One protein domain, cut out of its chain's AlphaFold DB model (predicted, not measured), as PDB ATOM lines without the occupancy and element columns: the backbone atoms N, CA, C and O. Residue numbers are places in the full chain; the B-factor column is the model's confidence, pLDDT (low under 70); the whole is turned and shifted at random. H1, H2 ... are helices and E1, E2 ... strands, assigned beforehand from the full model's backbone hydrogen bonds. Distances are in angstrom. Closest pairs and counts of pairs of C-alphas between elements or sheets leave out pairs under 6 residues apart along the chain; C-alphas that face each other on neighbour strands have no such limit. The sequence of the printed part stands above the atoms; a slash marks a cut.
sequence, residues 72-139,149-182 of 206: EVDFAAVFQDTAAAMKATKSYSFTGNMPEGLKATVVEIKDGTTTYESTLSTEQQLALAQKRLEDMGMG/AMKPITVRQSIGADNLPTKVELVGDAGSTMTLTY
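AT A GLANCE: This is residues 72 to 139 and 149 to 182 of the 206 residues of an uncharacterized protein of Knoellia sp. Soil729 (UniProt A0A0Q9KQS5). A strongly twisted wall of six strands has helix H1 beside it and helix H2 extending from the end of E3, only grazing the sheet. A long link, residues 89 to 102, passes between the helices back to the sheet. The 102 printed residues include, in order, E1 H1 E2 E3 H2 E4 E5 E6; the sheet runs E1 - E2 - E3 - E4 - E5 - E6, all antiparallel, and the class is mixed. The whole is compact, with a radius of gyration of the C-alphas of 14.1 A and spans of 39 by 32 by 23 A.

HOW THE PARTS SIT: E1, residues 72 to 74, is an edge strand beside E2, residues 103 to 110, with N 73 and O 104 2.8 A apart. H1, residues 75 to 88, is on the sheet and only just at the sheet's level, at a height of 3.6 A; its C-alpha of Thr 82 is 7.1 A from that of Pro 165, the closest pair of H1 and E5, residues 165 to 171. E2 and E3, residues 113 to 120, form a hairpin, with N 105 and O 117 2.8 A apart. H2, residues 122 to 135, only grazes the sheet with residues 122 to 128, and is apart from H1. E3 neighbours E4, residues 153 to 159, with N 116 and O 157 2.8 A apart. E4, E5 and E6, residues 177 to 181, form a meander, each strand the antiparallel neighbour of the one before; N 156 and O 169 are 2.8 A apart, as are N 168 and O 180. In H1 and H2 every O i to N i+4 pair is within hydrogen-bond range.

IN THESE COORDINATES: E1 begins at C-alpha 72, (-36.547, 33.210, -34.095). H1 and H2 each measure 19.8 A from first to last C-alpha, E2 20.6 A and E3 22.1 A. E6 ends at C-alpha 181, (-22.465, 30.875, -14.976).

THE WHOLE: The C-alphas of Asp 111 and Gly 139 are farthest apart, at 43.4 A. Residues 140 to 148 are not printed; C-alphas 139 and 149 are 22.3 A apart across this cut. The link from H1 to E2 is long. Confidence is under 70 at residues 93 to 97, 139, 149 to 150 and 174 to 175.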
ATOM      1  N   GLU A  72     -37.794  33.707 -33.524       94.44
ATOM      2  CA  GLU A  72     -36.547  33.210 -34.095       94.44
ATOM      3  C   GLU A  72     -35.616  34.392 -34.376       94.44
ATOM      4  O   GLU A  72     -35.980  35.343 -35.073       94.44
ATOM      5  N   VAL A  73     -34.395  34.319 -33.856       92.06
ATOM      6  CA  VAL A  73     -33.363  35.338 -34.041       92.06
ATOM      7  C   VAL A  73     -32.140  34.754 -34.735       92.06
ATOM      8  O   VAL A  73     -31.848  33.555 -34.660       92.06
ATOM      9  N   ASP A  74     -31.402  35.622 -35.420       90.31
ATOM     10  CA  ASP A  74     -30.072  35.291 -35.911       90.31
ATOM     11  C   ASP A  74     -29.096  35.260 -34.731       90.31
ATOM     12  O   ASP A  74     -28.740  36.295 -34.161       90.31
ATOM     13  N   PHE A  75     -28.674  34.057 -34.347       87.19
ATOM     14  CA  PHE A  75     -27.808  33.891 -33.191       87.19
ATOM     15  C   PHE A  75     -26.398  34.431 -33.444       87.19
ATOM     16  O   PHE A  75     -25.716  34.816 -32.495       87.19
ATOM     17  N   ALA A  76     -25.972  34.537 -34.708       86.44
ATOM     18  CA  ALA A  76     -24.713  35.187 -35.041       86.44
ATOM     19  C   ALA A  76     -24.762  36.684 -34.703       86.44
ATOM     20  O   ALA A  76     -23.793  37.206 -34.158       86.44
ATOM     21  N   ALA A  77     -25.890  37.361 -34.951       87.50
ATOM     22  CA  ALA A  77     -26.067  38.767 -34.585       87.50
ATOM     23  C   ALA A  77     -26.036  38.959 -33.059       87.50
ATOM     24  O   ALA A  77     -25.224  39.740 -32.563       87.50
ATOM     25  N   VAL A  78     -26.812  38.158 -32.318       88.75
ATOM     26  CA  VAL A  78     -26.800  38.155 -30.838       88.75
ATOM     27  C   VAL A  78     -25.382  37.938 -30.305       88.75
ATOM     28  O   VAL A  78     -24.934  38.622 -29.383       88.75
ATOM     29  N   PHE A  79     -24.644  37.002 -30.904       87.38
ATOM     30  CA  PHE A  79     -23.270  36.719 -30.517       87.38
ATOM     31  C   PHE A  79     -22.323  37.898 -30.779       87.38
ATOM     32  O   PHE A  79     -21.474  38.179 -29.936       87.38
ATOM     33  N   GLN A  80     -22.464  38.608 -31.903       87.69
ATOM     34  CA  GLN A  80     -21.651  39.794 -32.197       87.69
ATOM     35  C   GLN A  80     -21.907  40.927 -31.199       87.69
ATOM     36  O   GLN A  80     -20.945  41.519 -30.708       87.69
ATOM     37  N   ASP A  81     -23.166  41.181 -30.844       89.12
ATOM     38  CA  ASP A  81     -23.511  42.194 -29.837       89.12
ATOM     39  C   ASP A  81     -22.947  41.823 -28.467       89.12
ATOM     40  O   ASP A  81     -22.324  42.643 -27.786       89.12
ATOM     41  N   THR A  82     -23.071  40.547 -28.104       89.62
ATOM     42  CA  THR A  82     -22.503  40.021 -26.863       89.62
ATOM     43  C   THR A  82     -20.976  40.145 -26.859       89.62
ATOM     44  O   THR A  82     -20.371  40.575 -25.875       89.62
ATOM     45  N   ALA A  83     -20.314  39.818 -27.971       87.88
ATOM     46  CA  ALA A  83     -18.870  39.966 -28.118       87.88
ATOM     47  C   ALA A  83     -18.435  41.439 -28.049       87.88
ATOM     48  O   ALA A  83     -17.394  41.741 -27.460       87.88
ATOM     49  N   ALA A  84     -19.216  42.365 -28.608       89.12
ATOM     50  CA  ALA A  84     -18.964  43.798 -28.499       89.12
ATOM     51  C   ALA A  84     -19.066  44.279 -27.042       89.12
ATOM     52  O   ALA A  84     -18.161  44.973 -26.568       89.12
ATOM     53  N   ALA A  85     -20.094  43.848 -26.307       89.88
ATOM     54  CA  ALA A  85     -20.250  44.150 -24.884       89.88
ATOM     55  C   ALA A  85     -19.094  43.579 -24.041       89.88
ATOM     56  O   ALA A  85     -18.490  44.294 -23.239       89.88
ATOM     57  N   MET A  86     -18.698  42.323 -24.279       89.19
ATOM     58  CA  MET A  86     -17.553  41.704 -23.594       89.19
ATOM     59  C   MET A  86     -16.219  42.405 -23.908       89.19
ATOM     60  O   MET A  86     -15.346  42.526 -23.043       89.19
ATOM     61  N   LYS A  87     -16.031  42.885 -25.146       88.00
ATOM     62  CA  LYS A  87     -14.859  43.697 -25.516       88.00
ATOM     63  C   LYS A  87     -14.862  45.036 -24.782       88.00
ATOM     64  O   LYS A  87     -13.810  45.455 -24.302       88.00
ATOM     65  N   ALA A  88     -16.022  45.681 -24.650       88.00
ATOM     66  CA  ALA A  88     -16.157  46.937 -23.915       88.00
ATOM     67  C   ALA A  88     -15.774  46.787 -22.430       88.00
ATOM     68  O   ALA A  88     -15.141  47.682 -21.867       88.00
ATOM     69  N   THR A  89     -16.052  45.629 -21.824       88.12
ATOM     70  CA  THR A  89     -15.628  45.300 -20.450       88.12
ATOM     71  C   THR A  89     -14.204  44.741 -20.355       88.12
ATOM     72  O   THR A  89     -13.785  44.313 -19.282       88.12
ATOM     73  N   LYS A  90     -13.432  44.732 -21.455       85.81
ATOM     74  CA  LYS A  90     -12.042  44.230 -21.524       85.81
ATOM     75  C   LYS A  90     -11.864  42.790 -21.026       85.81
ATOM     76  O   LYS A  90     -10.764  42.392 -20.659       85.81
ATOM     77  N   SER A  91     -12.936  42.006 -21.032       76.31
ATOM     78  CA  SER A  91     -12.965  40.646 -20.478       76.31
ATOM     79  C   SER A  91     -12.868  39.567 -21.557       76.31
ATOM     80  O   SER A  91     -13.104  38.390 -21.297       76.31
ATOM     81  N   TYR A  92     -12.566  39.966 -22.794       74.00
ATOM     82  CA  TYR A  92     -12.720  39.116 -23.962       74.00
ATOM     83  C   TYR A  92     -11.387  38.598 -24.503       74.00
ATOM     84  O   TYR A  92     -10.528  39.372 -24.921       74.00
ATOM     85  N   SER A  93     -11.268  37.273 -24.575       61.00
ATOM     86  CA  SER A  93     -10.229  36.556 -25.328       61.00
ATOM     87  C   SER A  93     -10.808  35.523 -26.304       61.00
ATOM     88  O   SER A  93     -10.066  34.737 -26.890       61.00
ATOM     89  N   PHE A  94     -12.131  35.493 -26.498       62.06
ATOM     90  CA  PHE A  94     -12.761  34.459 -27.313       62.06
ATOM     91  C   PHE A  94     -12.610  34.771 -28.812       62.06
ATOM     92  O   PHE A  94     -13.067  35.786 -29.312       62.06
ATOM     93  N   THR A  95     -11.962  33.908 -29.582       61.41
ATOM     94  CA  THR A  95     -11.764  34.122 -31.031       61.41
ATOM     95  C   THR A  95     -12.608  33.186 -31.891       61.41
ATOM     96  O   THR A  95     -12.338  33.037 -33.077       61.41
ATOM     97  N   GLY A  96     -13.612  32.525 -31.311       59.94
ATOM     98  CA  GLY A  96     -14.441  31.569 -32.039       59.94
ATOM     99  C   GLY A  96     -15.439  32.257 -32.968       59.94
ATOM    100  O   GLY A  96     -16.176  33.149 -32.548       59.94
ATOM    101  N   ASN A  97     -15.497  31.794 -34.215       64.31
ATOM    102  CA  ASN A  97     -16.587  32.118 -35.127       64.31
ATOM    103  C   ASN A  97     -17.771  31.186 -34.842       64.31
ATOM    104  O   ASN A  97     -17.611  29.964 -34.838       64.31
ATOM    105  N   MET A  98     -18.957  31.761 -34.635       71.25
ATOM    106  CA  MET A  98     -20.213  31.006 -34.669       71.25
ATOM    107  C   MET A  98     -20.415  30.385 -36.061       71.25
ATOM    108  O   MET A  98     -20.004  30.989 -37.056       71.25
ATOM    109  N   PRO A  99     -21.060  29.209 -36.156       70.56
ATOM    110  CA  PRO A  99     -21.449  28.673 -37.448       70.56
ATOM    111  C   PRO A  99     -22.511  29.589 -38.071       70.56
ATOM    112  O   PRO A  99     -23.461  30.005 -37.403       70.56
ATOM    113  N   GLU A 100     -22.341  29.916 -39.351       77.62
ATOM    114  CA  GLU A 100     -23.305  30.738 -40.081       77.62
ATOM    115  C   GLU A 100     -24.673  30.048 -40.152       77.62
ATOM    116  O   GLU A 100     -24.776  28.821 -40.220       77.62
ATOM    117  N   GLY A 101     -25.740  30.848 -40.129       79.25
ATOM    118  CA  GLY A 101     -27.108  30.344 -40.238       79.25
ATOM    119  C   GLY A 101     -27.641  29.649 -38.983       79.25
ATOM    120  O   GLY A 101     -28.739  29.094 -39.034       79.25
ATOM    121  N   LEU A 102     -26.918  29.686 -37.856       85.06
ATOM    122  CA  LEU A 102     -27.443  29.191 -36.587       85.06
ATOM    123  C   LEU A 102     -28.584  30.097 -36.109       85.06
ATOM    124  O   LEU A 102     -28.398  31.273 -35.792       85.06
ATOM    125  N   LYS A 103     -29.782  29.523 -36.067       89.38
ATOM    126  CA  LYS A 103     -30.974  30.166 -35.524       89.38
ATOM    127  C   LYS A 103     -31.118  29.824 -34.053       89.38
ATOM    128  O   LYS A 103     -30.842  28.694 -33.642       89.38
ATOM    129  N   ALA A 104     -31.573  30.797 -33.279       92.31
ATOM    130  CA  ALA A 104     -31.981  30.571 -31.906       92.31
ATOM    131  C   ALA A 104     -33.418  31.039 -31.707       92.31
ATOM    132  O   ALA A 104     -33.852  32.010 -32.319       92.31
ATOM    133  N   THR A 105     -34.150  30.346 -30.846       95.62
ATOM    134  CA  THR A 105     -35.490  30.748 -30.416       95.62
ATOM    135  C   THR A 105     -35.392  31.422 -29.060       95.62
ATOM    136  O   THR A 105     -34.710  30.922 -28.165       95.62
ATOM    137  N   VAL A 106     -36.087  32.538 -28.872       96.38
ATOM    138  CA  VAL A 106     -36.238  33.143 -27.547       96.38
ATOM    139  C   VAL A 106     -37.184  32.273 -26.723       96.38
ATOM    140  O   VAL A 106     -38.374  32.196 -27.017       96.38
ATOM    141  N   VAL A 107     -36.676  31.607 -25.690       96.69
ATOM    142  CA  VAL A 107     -37.476  30.679 -24.867       96.69
ATOM    143  C   VAL A 107     -37.923  31.284 -23.543       96.69
ATOM    144  O   VAL A 107     -38.905  30.830 -22.961       96.69
ATOM    145  N   GLU A 108     -37.242  32.326 -23.070       95.50
ATOM    146  CA  GLU A 108     -37.588  33.003 -21.824       95.50
ATOM    147  C   GLU A 108     -37.107  34.456 -21.853       95.50
ATOM    148  O   GLU A 108     -36.016  34.744 -22.339       95.50
ATOM    149  N   ILE A 109     -37.913  35.364 -21.303       94.75
ATOM    150  CA  ILE A 109     -37.510  36.736 -20.981       94.75
ATOM    151  C   ILE A 109     -37.926  36.985 -19.538       94.75
ATOM    152  O   ILE A 109     -39.116  36.922 -19.215       94.75
ATOM    153  N   LYS A 110     -36.960  37.247 -18.662       93.56
ATOM    154  CA  LYS A 110     -37.207  37.423 -17.231       93.56
ATOM    155  C   LYS A 110     -36.183  38.365 -16.617       93.56
ATOM    156  O   LYS A 110     -34.991  38.209 -16.846       93.56
ATOM    157  N   ASP A 111     -36.649  39.334 -15.830       91.06
ATOM    158  CA  ASP A 111     -35.798  40.256 -15.063       91.06
ATOM    159  C   ASP A 111     -34.716  40.956 -15.917       91.06
ATOM    160  O   ASP A 111     -33.573  41.122 -15.500       91.06
ATOM    161  N   GLY A 112     -35.067  41.334 -17.155       89.56
ATOM    162  CA  GLY A 112     -34.137  41.956 -18.108       89.56
ATOM    163  C   GLY A 112     -33.112  40.999 -18.728       89.56
ATOM    164  O   GLY A 112     -32.197  41.453 -19.403       89.56
ATOM    165  N   THR A 113     -33.254  39.692 -18.503       93.81
ATOM    166  CA  THR A 113     -32.442  38.636 -19.116       93.81
ATOM    167  C   THR A 113     -33.252  37.926 -20.195       93.81
ATOM    168  O   THR A 113     -34.391  37.521 -19.948       93.81
ATOM    169  N   THR A 114     -32.653  37.729 -21.366       95.50
ATOM    170  CA  THR A 114     -33.243  36.974 -22.479       95.50
ATOM    171  C   THR A 114     -32.502  35.653 -22.643       95.50
ATOM    172  O   THR A 114     -31.279  35.639 -22.791       95.50
ATOM    173  N   THR A 115     -33.231  34.537 -22.623       95.94
ATOM    174  CA  THR A 115     -32.687  33.195 -22.851       95.94
ATOM    175  C   THR A 115     -33.003  32.735 -24.266       95.94
ATOM    176  O   THR A 115     -34.164  32.624 -24.663       95.94
ATOM    177  N   TYR A 116     -31.944  32.421 -25.001       94.88
ATOM    178  CA  TYR A 116     -31.974  31.891 -26.355       94.88
ATOM    179  C   TYR A 116     -31.692  30.396 -26.328       94.88
ATOM    180  O   TYR A 116     -30.728  29.969 -25.698       94.88
ATOM    181  N   GLU A 117     -32.496  29.605 -27.027       94.69
ATOM    182  CA  GLU A 117     -32.266  28.178 -27.239       94.69
ATOM    183  C   GLU A 117     -31.872  27.929 -28.694       94.69
ATOM    184  O   GLU A 117     -32.559  28.363 -29.619       94.69
ATOM    185  N   SER A 118     -30.772  27.215 -28.902       92.06
ATOM    186  CA  SER A 118     -30.344  26.739 -30.216       92.06
ATOM    187  C   SER A 118     -30.016  25.252 -30.143       92.06
ATOM    188  O   SER A 118     -29.574  24.747 -29.111       92.06
ATOM    189  N   THR A 119     -30.242  24.535 -31.239       90.94
ATOM    190  CA  THR A 119     -29.826  23.135 -31.365       90.94
ATOM    191  C   THR A 119     -28.657  23.061 -32.330       90.94
ATOM    192  O   THR A 119     -28.789  23.439 -33.491       90.94
ATOM    193  N   LEU A 120     -27.524  22.545 -31.858       87.31
ATOM    194  CA  LEU A 120     -26.369  22.236 -32.691       87.31
ATOM    195  C   LEU A 120     -26.524  20.825 -33.243       87.31
ATOM    196  O   LEU A 120     -26.426  19.846 -32.492       87.31
ATOM    197  N   SER A 121     -26.752  20.712 -34.550       86.88
ATOM    198  CA  SER A 121     -26.808  19.414 -35.224       86.88
ATOM    199  C   SER A 121     -25.457  18.696 -35.162       86.88
ATOM    200  O   SER A 121     -24.408  19.309 -34.959       86.88
ATOM    201  N   THR A 122     -25.463  17.382 -35.371       84.12
ATOM    202  CA  THR A 122     -24.235  16.578 -35.454       84.12
ATOM    203  C   THR A 122     -23.258  17.119 -36.501       84.12
ATOM    204  O   THR A 122     -22.058  17.198 -36.256       84.12
ATOM    205  N   GLU A 123     -23.775  17.540 -37.656       82.81
ATOM    206  CA  GLU A 123     -22.983  18.114 -38.746       82.81
ATOM    207  C   GLU A 123     -22.357  19.453 -38.338       82.81
ATOM    208  O   GLU A 123     -21.176  19.683 -38.583       82.81
ATOM    209  N   GLN A 124     -23.114  20.310 -37.645       84.19
ATOM    210  CA  GLN A 124     -22.605  21.583 -37.129       84.19
ATOM    211  C   GLN A 124     -21.538  21.380 -36.050       84.19
ATOM    212  O   GLN A 124     -20.547  22.106 -36.025       84.19
ATOM    213  N   GLN A 125     -21.702  20.380 -35.182       82.62
ATOM    214  CA  GLN A 125     -20.694  20.032 -34.179       82.62
ATOM    215  C   GLN A 125     -19.391  19.553 -34.831       82.62
ATOM    216  O   GLN A 125     -18.314  19.971 -34.411       82.62
ATOM    217  N   LEU A 126     -19.480  18.729 -35.880       81.00
ATOM    218  CA  LEU A 126     -18.313  18.286 -36.647       81.00
ATOM    219  C   LEU A 126     -17.630  19.454 -37.363       81.00
ATOM    220  O   LEU A 126     -16.407  19.568 -37.301       81.00
ATOM    221  N   ALA A 127     -18.405  20.348 -37.982       81.94
ATOM    222  CA  ALA A 127     -17.871  21.539 -38.640       81.94
ATOM    223  C   ALA A 127     -17.156  22.470 -37.647       81.94
ATOM    224  O   ALA A 127     -16.067  22.964 -37.934       81.94
ATOM    225  N   LEU A 128     -17.723  22.669 -36.452       80.56
ATOM    226  CA  LEU A 128     -17.087  23.446 -35.385       80.56
ATOM    227  C   LEU A 128     -15.818  22.777 -34.858       80.56
ATOM    228  O   LEU A 128     -14.816  23.458 -34.647       80.56
ATOM    229  N   ALA A 129     -15.839  21.458 -34.663       81.06
ATOM    230  CA  ALA A 129     -14.667  20.705 -34.232       81.06
ATOM    231  C   ALA A 129     -13.534  20.791 -35.266       81.06
ATOM    232  O   ALA A 129     -12.390  21.053 -34.896       81.06
ATOM    233  N   GLN A 130     -13.857  20.647 -36.556       80.69
ATOM    234  CA  GLN A 130     -12.895  20.794 -37.645       80.69
ATOM    235  C   GLN A 130     -12.320  22.209 -37.684       80.69
ATOM    236  O   GLN A 130     -11.104  22.379 -37.646       80.69
ATOM    237  N   LYS A 131     -13.185  23.230 -37.676       81.25
ATOM    238  CA  LYS A 131     -12.744  24.627 -37.666       81.25
ATOM    239  C   LYS A 131     -11.840  24.915 -36.469       81.25
ATOM    240  O   LYS A 131     -10.841  25.611 -36.592       81.25
ATOM    241  N   ARG A 132     -12.149  24.334 -35.308       80.19
ATOM    242  CA  ARG A 132     -11.320  24.492 -34.115       80.19
ATOM    243  C   ARG A 132      -9.950  23.834 -34.268       80.19
ATOM    244  O   ARG A 132      -8.973  24.394 -33.782       80.19
ATOM    245  N   LEU A 133      -9.865  22.672 -34.915       81.75
ATOM    246  CA  LEU A 133      -8.585  22.036 -35.240       81.75
ATOM    247  C   LEU A 133      -7.769  22.892 -36.212       81.75
ATOM    248  O   LEU A 133      -6.573  23.081 -35.989       81.75
ATOM    249  N   GLU A 134      -8.413  23.460 -37.232       82.75
ATOM    250  CA  GLU A 134      -7.788  24.400 -38.172       82.75
ATOM    251  C   GLU A 134      -7.243  25.640 -37.446       82.75
ATOM    252  O   GLU A 134      -6.065  25.967 -37.599       82.75
ATOM    253  N   ASP A 135      -8.044  26.267 -36.577       79.44
ATOM    254  CA  ASP A 135      -7.643  27.438 -35.781       79.44
ATOM    255  C   ASP A 135      -6.479  27.134 -34.818       79.44
ATOM    256  O   ASP A 135      -5.713  28.027 -34.453       79.44
ATOM    257  N   MET A 136      -6.334  25.875 -34.390       80.56
ATOM    258  CA  MET A 136      -5.216  25.410 -33.560       80.56
ATOM    259  C   MET A 136      -3.987  24.984 -34.380       80.56
ATOM    260  O   MET A 136      -3.012  24.502 -33.803       80.56
ATOM    261  N   GLY A 137      -4.010  25.136 -35.709       81.38
ATOM    262  CA  GLY A 137      -2.916  24.723 -36.591       81.38
ATOM    263  C   GLY A 137      -2.779  23.203 -36.743       81.38
ATOM    264  O   GLY A 137      -1.727  22.724 -37.154       81.38
ATOM    265  N   MET A 138      -3.826  22.441 -36.413       79.12
ATOM    266  CA  MET A 138      -3.885  20.975 -36.507       79.12
ATOM    267  C   MET A 138      -4.777  20.500 -37.668       79.12
ATOM    268  O   MET A 138      -5.354  19.419 -37.593       79.12
ATOM    269  N   GLY A 139      -4.915  21.294 -38.736       68.19
ATOM    270  CA  GLY A 139      -5.821  20.999 -39.859       68.19
ATOM    271  C   GLY A 139      -5.534  19.682 -40.598       68.19
ATOM    272  O   GLY A 139      -6.450  19.092 -41.159       68.19
ATOM    273  N   ALA A 149     -22.472   7.738 -32.460       56.41
ATOM    274  CA  ALA A 149     -23.208   8.817 -33.116       56.41
ATOM    275  C   ALA A 149     -23.355  10.041 -32.191       56.41
ATOM    276  O   ALA A 149     -24.136  10.005 -31.240       56.41
ATOM    277  N   MET A 150     -22.598  11.108 -32.466       66.88
ATOM    278  CA  MET A 150     -22.735  12.388 -31.776       66.88
ATOM    279  C   MET A 150     -24.169  12.872 -31.970       66.88
ATOM    280  O   MET A 150     -24.633  13.019 -33.103       66.88
ATOM    281  N   LYS A 151     -24.898  13.062 -30.875       79.88
ATOM    282  CA  LYS A 151     -26.283  13.531 -30.909       79.88
ATOM    283  C   LYS A 151     -26.330  15.060 -30.933       79.88
ATOM    284  O   LYS A 151     -25.368  15.702 -30.505       79.88
ATOM    285  N   PRO A 152     -27.433  15.657 -31.409       84.38
ATOM    286  CA  PRO A 152     -27.628  17.094 -31.302       84.38
ATOM    287  C   PRO A 152     -27.517  17.564 -29.849       84.38
ATOM    288  O   PRO A 152     -28.012  16.895 -28.941       84.38
ATOM    289  N   ILE A 153     -26.875  18.711 -29.643       88.69
ATOM    290  CA  ILE A 153     -26.735  19.350 -28.332       88.69
ATOM    291  C   ILE A 153     -27.642  20.572 -28.328       88.69
ATOM    292  O   ILE A 153     -27.608  21.372 -29.264       88.69
ATOM    293  N   THR A 154     -28.441  20.724 -27.276       91.69
ATOM    294  CA  THR A 154     -29.215  21.953 -27.066       91.69
ATOM    295  C   THR A 154     -28.380  22.920 -26.243       91.69
ATOM    296  O   THR A 154     -27.877  22.557 -25.179       91.69
ATOM    297  N   VAL A 155     -28.228  24.147 -26.726       92.25
ATOM    298  CA  VAL A 155     -27.531  25.227 -26.032       92.25
ATOM    299  C   VAL A 155     -28.553  26.280 -25.644       92.25
ATOM    300  O   VAL A 155     -29.210  26.854 -26.513       92.25
ATOM    301  N   ARG A 156     -28.666  26.551 -24.345       94.12
ATOM    302  CA  ARG A 156     -29.426  27.680 -23.813       94.12
ATOM    303  C   ARG A 156     -28.465  28.741 -23.326       94.12
ATOM    304  O   ARG A 156     -27.691  28.483 -22.411       94.12
ATOM    305  N   GLN A 157     -28.509  29.922 -23.917       94.38
ATOM    306  CA  GLN A 157     -27.682  31.049 -23.508       94.38
ATOM    307  C   GLN A 157     -28.571  32.175 -22.992       94.38
ATOM    308  O   GLN A 157     -29.422  32.681 -23.718       94.38
ATOM    309  N   SER A 158     -28.355  32.570 -21.744       95.38
ATOM    310  CA  SER A 158     -28.990  33.722 -21.114       95.38
ATOM    311  C   SER A 158     -28.077  34.940 -21.227       95.38
ATOM    312  O   SER A 158     -26.912  34.891 -20.818       95.38
ATOM    313  N   ILE A 159     -28.620  36.024 -21.776       94.88
ATOM    314  CA  ILE A 159     -27.950  37.312 -21.968       94.88
ATOM    315  C   ILE A 159     -28.655  38.360 -21.106       94.88
ATOM    316  O   ILE A 159     -29.879  38.487 -21.174       94.88
ATOM    317  N   GLY A 160     -27.896  39.077 -20.278       93.69
ATOM    318  CA  GLY A 160     -28.402  40.152 -19.427       93.69
ATOM    319  C   GLY A 160     -28.702  41.441 -20.199       93.69
ATOM    320  O   GLY A 160     -28.377  41.579 -21.377       93.69
ATOM    321  N   ALA A 161     -29.299  42.417 -19.514       91.38
ATOM    322  CA  ALA A 161     -29.665  43.716 -20.092       91.38
ATOM    323  C   ALA A 161     -28.458  44.552 -20.569       91.38
ATOM    324  O   ALA A 161     -28.608  45.490 -21.346       91.38
ATOM    325  N   ASP A 162     -27.262  44.215 -20.097       91.62
ATOM    326  CA  ASP A 162     -25.970  44.774 -20.499       91.62
ATOM    327  C   ASP A 162     -25.378  44.093 -21.748       91.62
ATOM    328  O   ASP A 162     -24.256  44.405 -22.148       91.62
ATOM    329  N   ASN A 163     -26.131  43.182 -22.373       92.12
ATOM    330  CA  ASN A 163     -25.690  42.305 -23.454       92.12
ATOM    331  C   ASN A 163     -24.510  41.402 -23.062       92.12
ATOM    332  O   ASN A 163     -23.756  40.959 -23.927       92.12
ATOM    333  N   LEU A 164     -24.329  41.102 -21.773       92.62
ATOM    334  CA  LEU A 164     -23.315  40.152 -21.324       92.62
ATOM    335  C   LEU A 164     -23.949  38.785 -21.039       92.62
ATOM    336  O   LEU A 164     -25.081  38.708 -20.551       92.62
ATOM    337  N   PRO A 165     -23.244  37.674 -21.318       92.88
ATOM    338  CA  PRO A 165     -23.726  36.367 -20.918       92.88
ATOM    339  C   PRO A 165     -23.779  36.280 -19.396       92.88
ATOM    340  O   PRO A 165     -22.852  36.711 -18.708       92.88
ATOM    341  N   THR A 166     -24.841  35.672 -18.882       94.81
ATOM    342  CA  THR A 166     -25.009  35.382 -17.449       94.81
ATOM    343  C   THR A 166     -25.041  33.881 -17.190       94.81
ATOM    344  O   THR A 166     -24.533  33.414 -16.169       94.81
ATOM    345  N   LYS A 167     -25.570  33.100 -18.138       94.50
ATOM    346  CA  LYS A 167     -25.644  31.639 -18.052       94.50
ATOM    347  C   LYS A 167     -25.562  30.994 -19.436       94.50
ATOM    348  O   LYS A 167     -26.156  31.495 -20.386       94.50
ATOM    349  N   VAL A 168     -24.866  29.868 -19.543       93.75
ATOM    350  CA  VAL A 168     -24.922  28.953 -20.690       93.75
ATOM    351  C   VAL A 168     -25.186  27.547 -20.168       93.75
ATOM    352  O   VAL A 168     -24.419  27.033 -19.360       93.75
ATOM    353  N   GLU A 169     -26.253  26.912 -20.631       92.69
ATOM    354  CA  GLU A 169     -26.570  25.515 -20.347       92.69
ATOM    355  C   GLU A 169     -26.418  24.703 -21.630       92.69
ATOM    356  O   GLU A 169     -27.055  24.991 -22.643       92.69
ATOM    357  N   LEU A 170     -25.573  23.680 -21.588       90.31
ATOM    358  CA  LEU A 170     -25.452  22.684 -22.642       90.31
ATOM    359  C   LEU A 170     -26.154  21.417 -22.180       90.31
ATOM    360  O   LEU A 170     -25.747  20.803 -21.195       90.31
ATOM    361  N   VAL A 171     -27.201  21.033 -22.900       87.50
ATOM    362  CA  VAL A 171     -27.950  19.801 -22.670       87.50
ATOM    363  C   VAL A 171     -27.525  18.801 -23.739       87.50
ATOM    364  O   VAL A 171     -27.871  18.934 -24.917       87.50
ATOM    365  N   GLY A 172     -26.710  17.836 -23.315       81.00
ATOM    366  CA  GLY A 172     -26.290  16.691 -24.112       81.00
ATOM    367  C   GLY A 172     -27.282  15.533 -24.009       81.00
ATOM    368  O   GLY A 172     -28.401  15.668 -23.507       81.00
ATOM    369  N   ASP A 173     -26.875  14.357 -24.478       72.56
ATOM    370  CA  ASP A 173     -27.727  13.181 -24.408       72.56
ATOM    371  C   ASP A 173     -27.795  12.563 -22.999       72.56
ATOM    372  O   ASP A 173     -27.015  12.878 -22.096       72.56
ATOM    373  N   ALA A 174     -28.811  11.720 -22.793       69.44
ATOM    374  CA  ALA A 174     -29.119  11.063 -21.518       69.44
ATOM    375  C   ALA A 174     -29.365  12.018 -20.325       69.44
ATOM    376  O   ALA A 174     -29.319  11.587 -19.176       69.44
ATOM    377  N   GLY A 175     -29.665  13.297 -20.588       67.56
ATOM    378  CA  GLY A 175     -29.918  14.302 -19.549       67.56
ATOM    379  C   GLY A 175     -28.650  14.939 -18.971       67.56
ATOM    380  O   GLY A 175     -28.738  15.708 -18.014       67.56
ATOM    381  N   SER A 176     -27.480  14.654 -19.552       82.31
ATOM    382  CA  SER A 176     -26.224  15.296 -19.158       82.31
ATOM    383  C   SER A 176     -26.323  16.798 -19.406       82.31
ATOM    384  O   SER A 176     -26.489  17.233 -20.544       82.31
ATOM    385  N   THR A 177     -26.229  17.588 -18.340       86.88
ATOM    386  CA  THR A 177     -26.331  19.048 -18.413       86.88
ATOM    387  C   THR A 177     -25.053  19.670 -17.876       86.88
ATOM    388  O   THR A 177     -24.648  19.384 -16.750       86.88
ATOM    389  N   MET A 178     -24.419  20.530 -18.668       90.69
ATOM    390  CA  MET A 178     -23.311  21.373 -18.229       90.69
ATOM    391  C   MET A 178     -23.809  22.811 -18.125       90.69
ATOM    392  O   MET A 178     -24.335  23.347 -19.092       90.69
ATOM    393  N   THR A 179     -23.640  23.435 -16.961       93.62
ATOM    394  CA  THR A 179     -24.031  24.832 -16.731       93.62
ATOM    395  C   THR A 179     -22.792  25.678 -16.487       93.62
ATOM    396  O   THR A 179     -22.003  25.385 -15.592       93.62
ATOM    397  N   LEU A 180     -22.640  26.745 -17.263       91.75
ATOM    398  CA  LEU A 180     -21.642  27.787 -17.082       91.75
ATOM    399  C   LEU A 180     -22.371  29.038 -16.610       91.75
ATOM    400  O   LEU A 180     -23.319  29.479 -17.252       91.75
ATOM    401  N   THR A 181     -21.943  29.601 -15.488       94.69
ATOM    402  CA  THR A 181     -22.465  30.875 -14.976       94.69
ATOM    403  C   THR A 181     -21.367  31.917 -15.084       94.69
ATOM    404  O   THR A 181     -20.218  31.640 -14.739       94.69
ATOM    405  N   TYR A 182     -21.723  33.101 -15.568       91.56
ATOM    406  CA  TYR A 182     -20.799  34.202 -15.793       91.56
ATOM    407  C   TYR A 182     -21.182  35.389 -14.911       91.56
ATOM    408  O   TYR A 182     -22.355  35.740 -14.789       91.56
TER     409      TYR A 182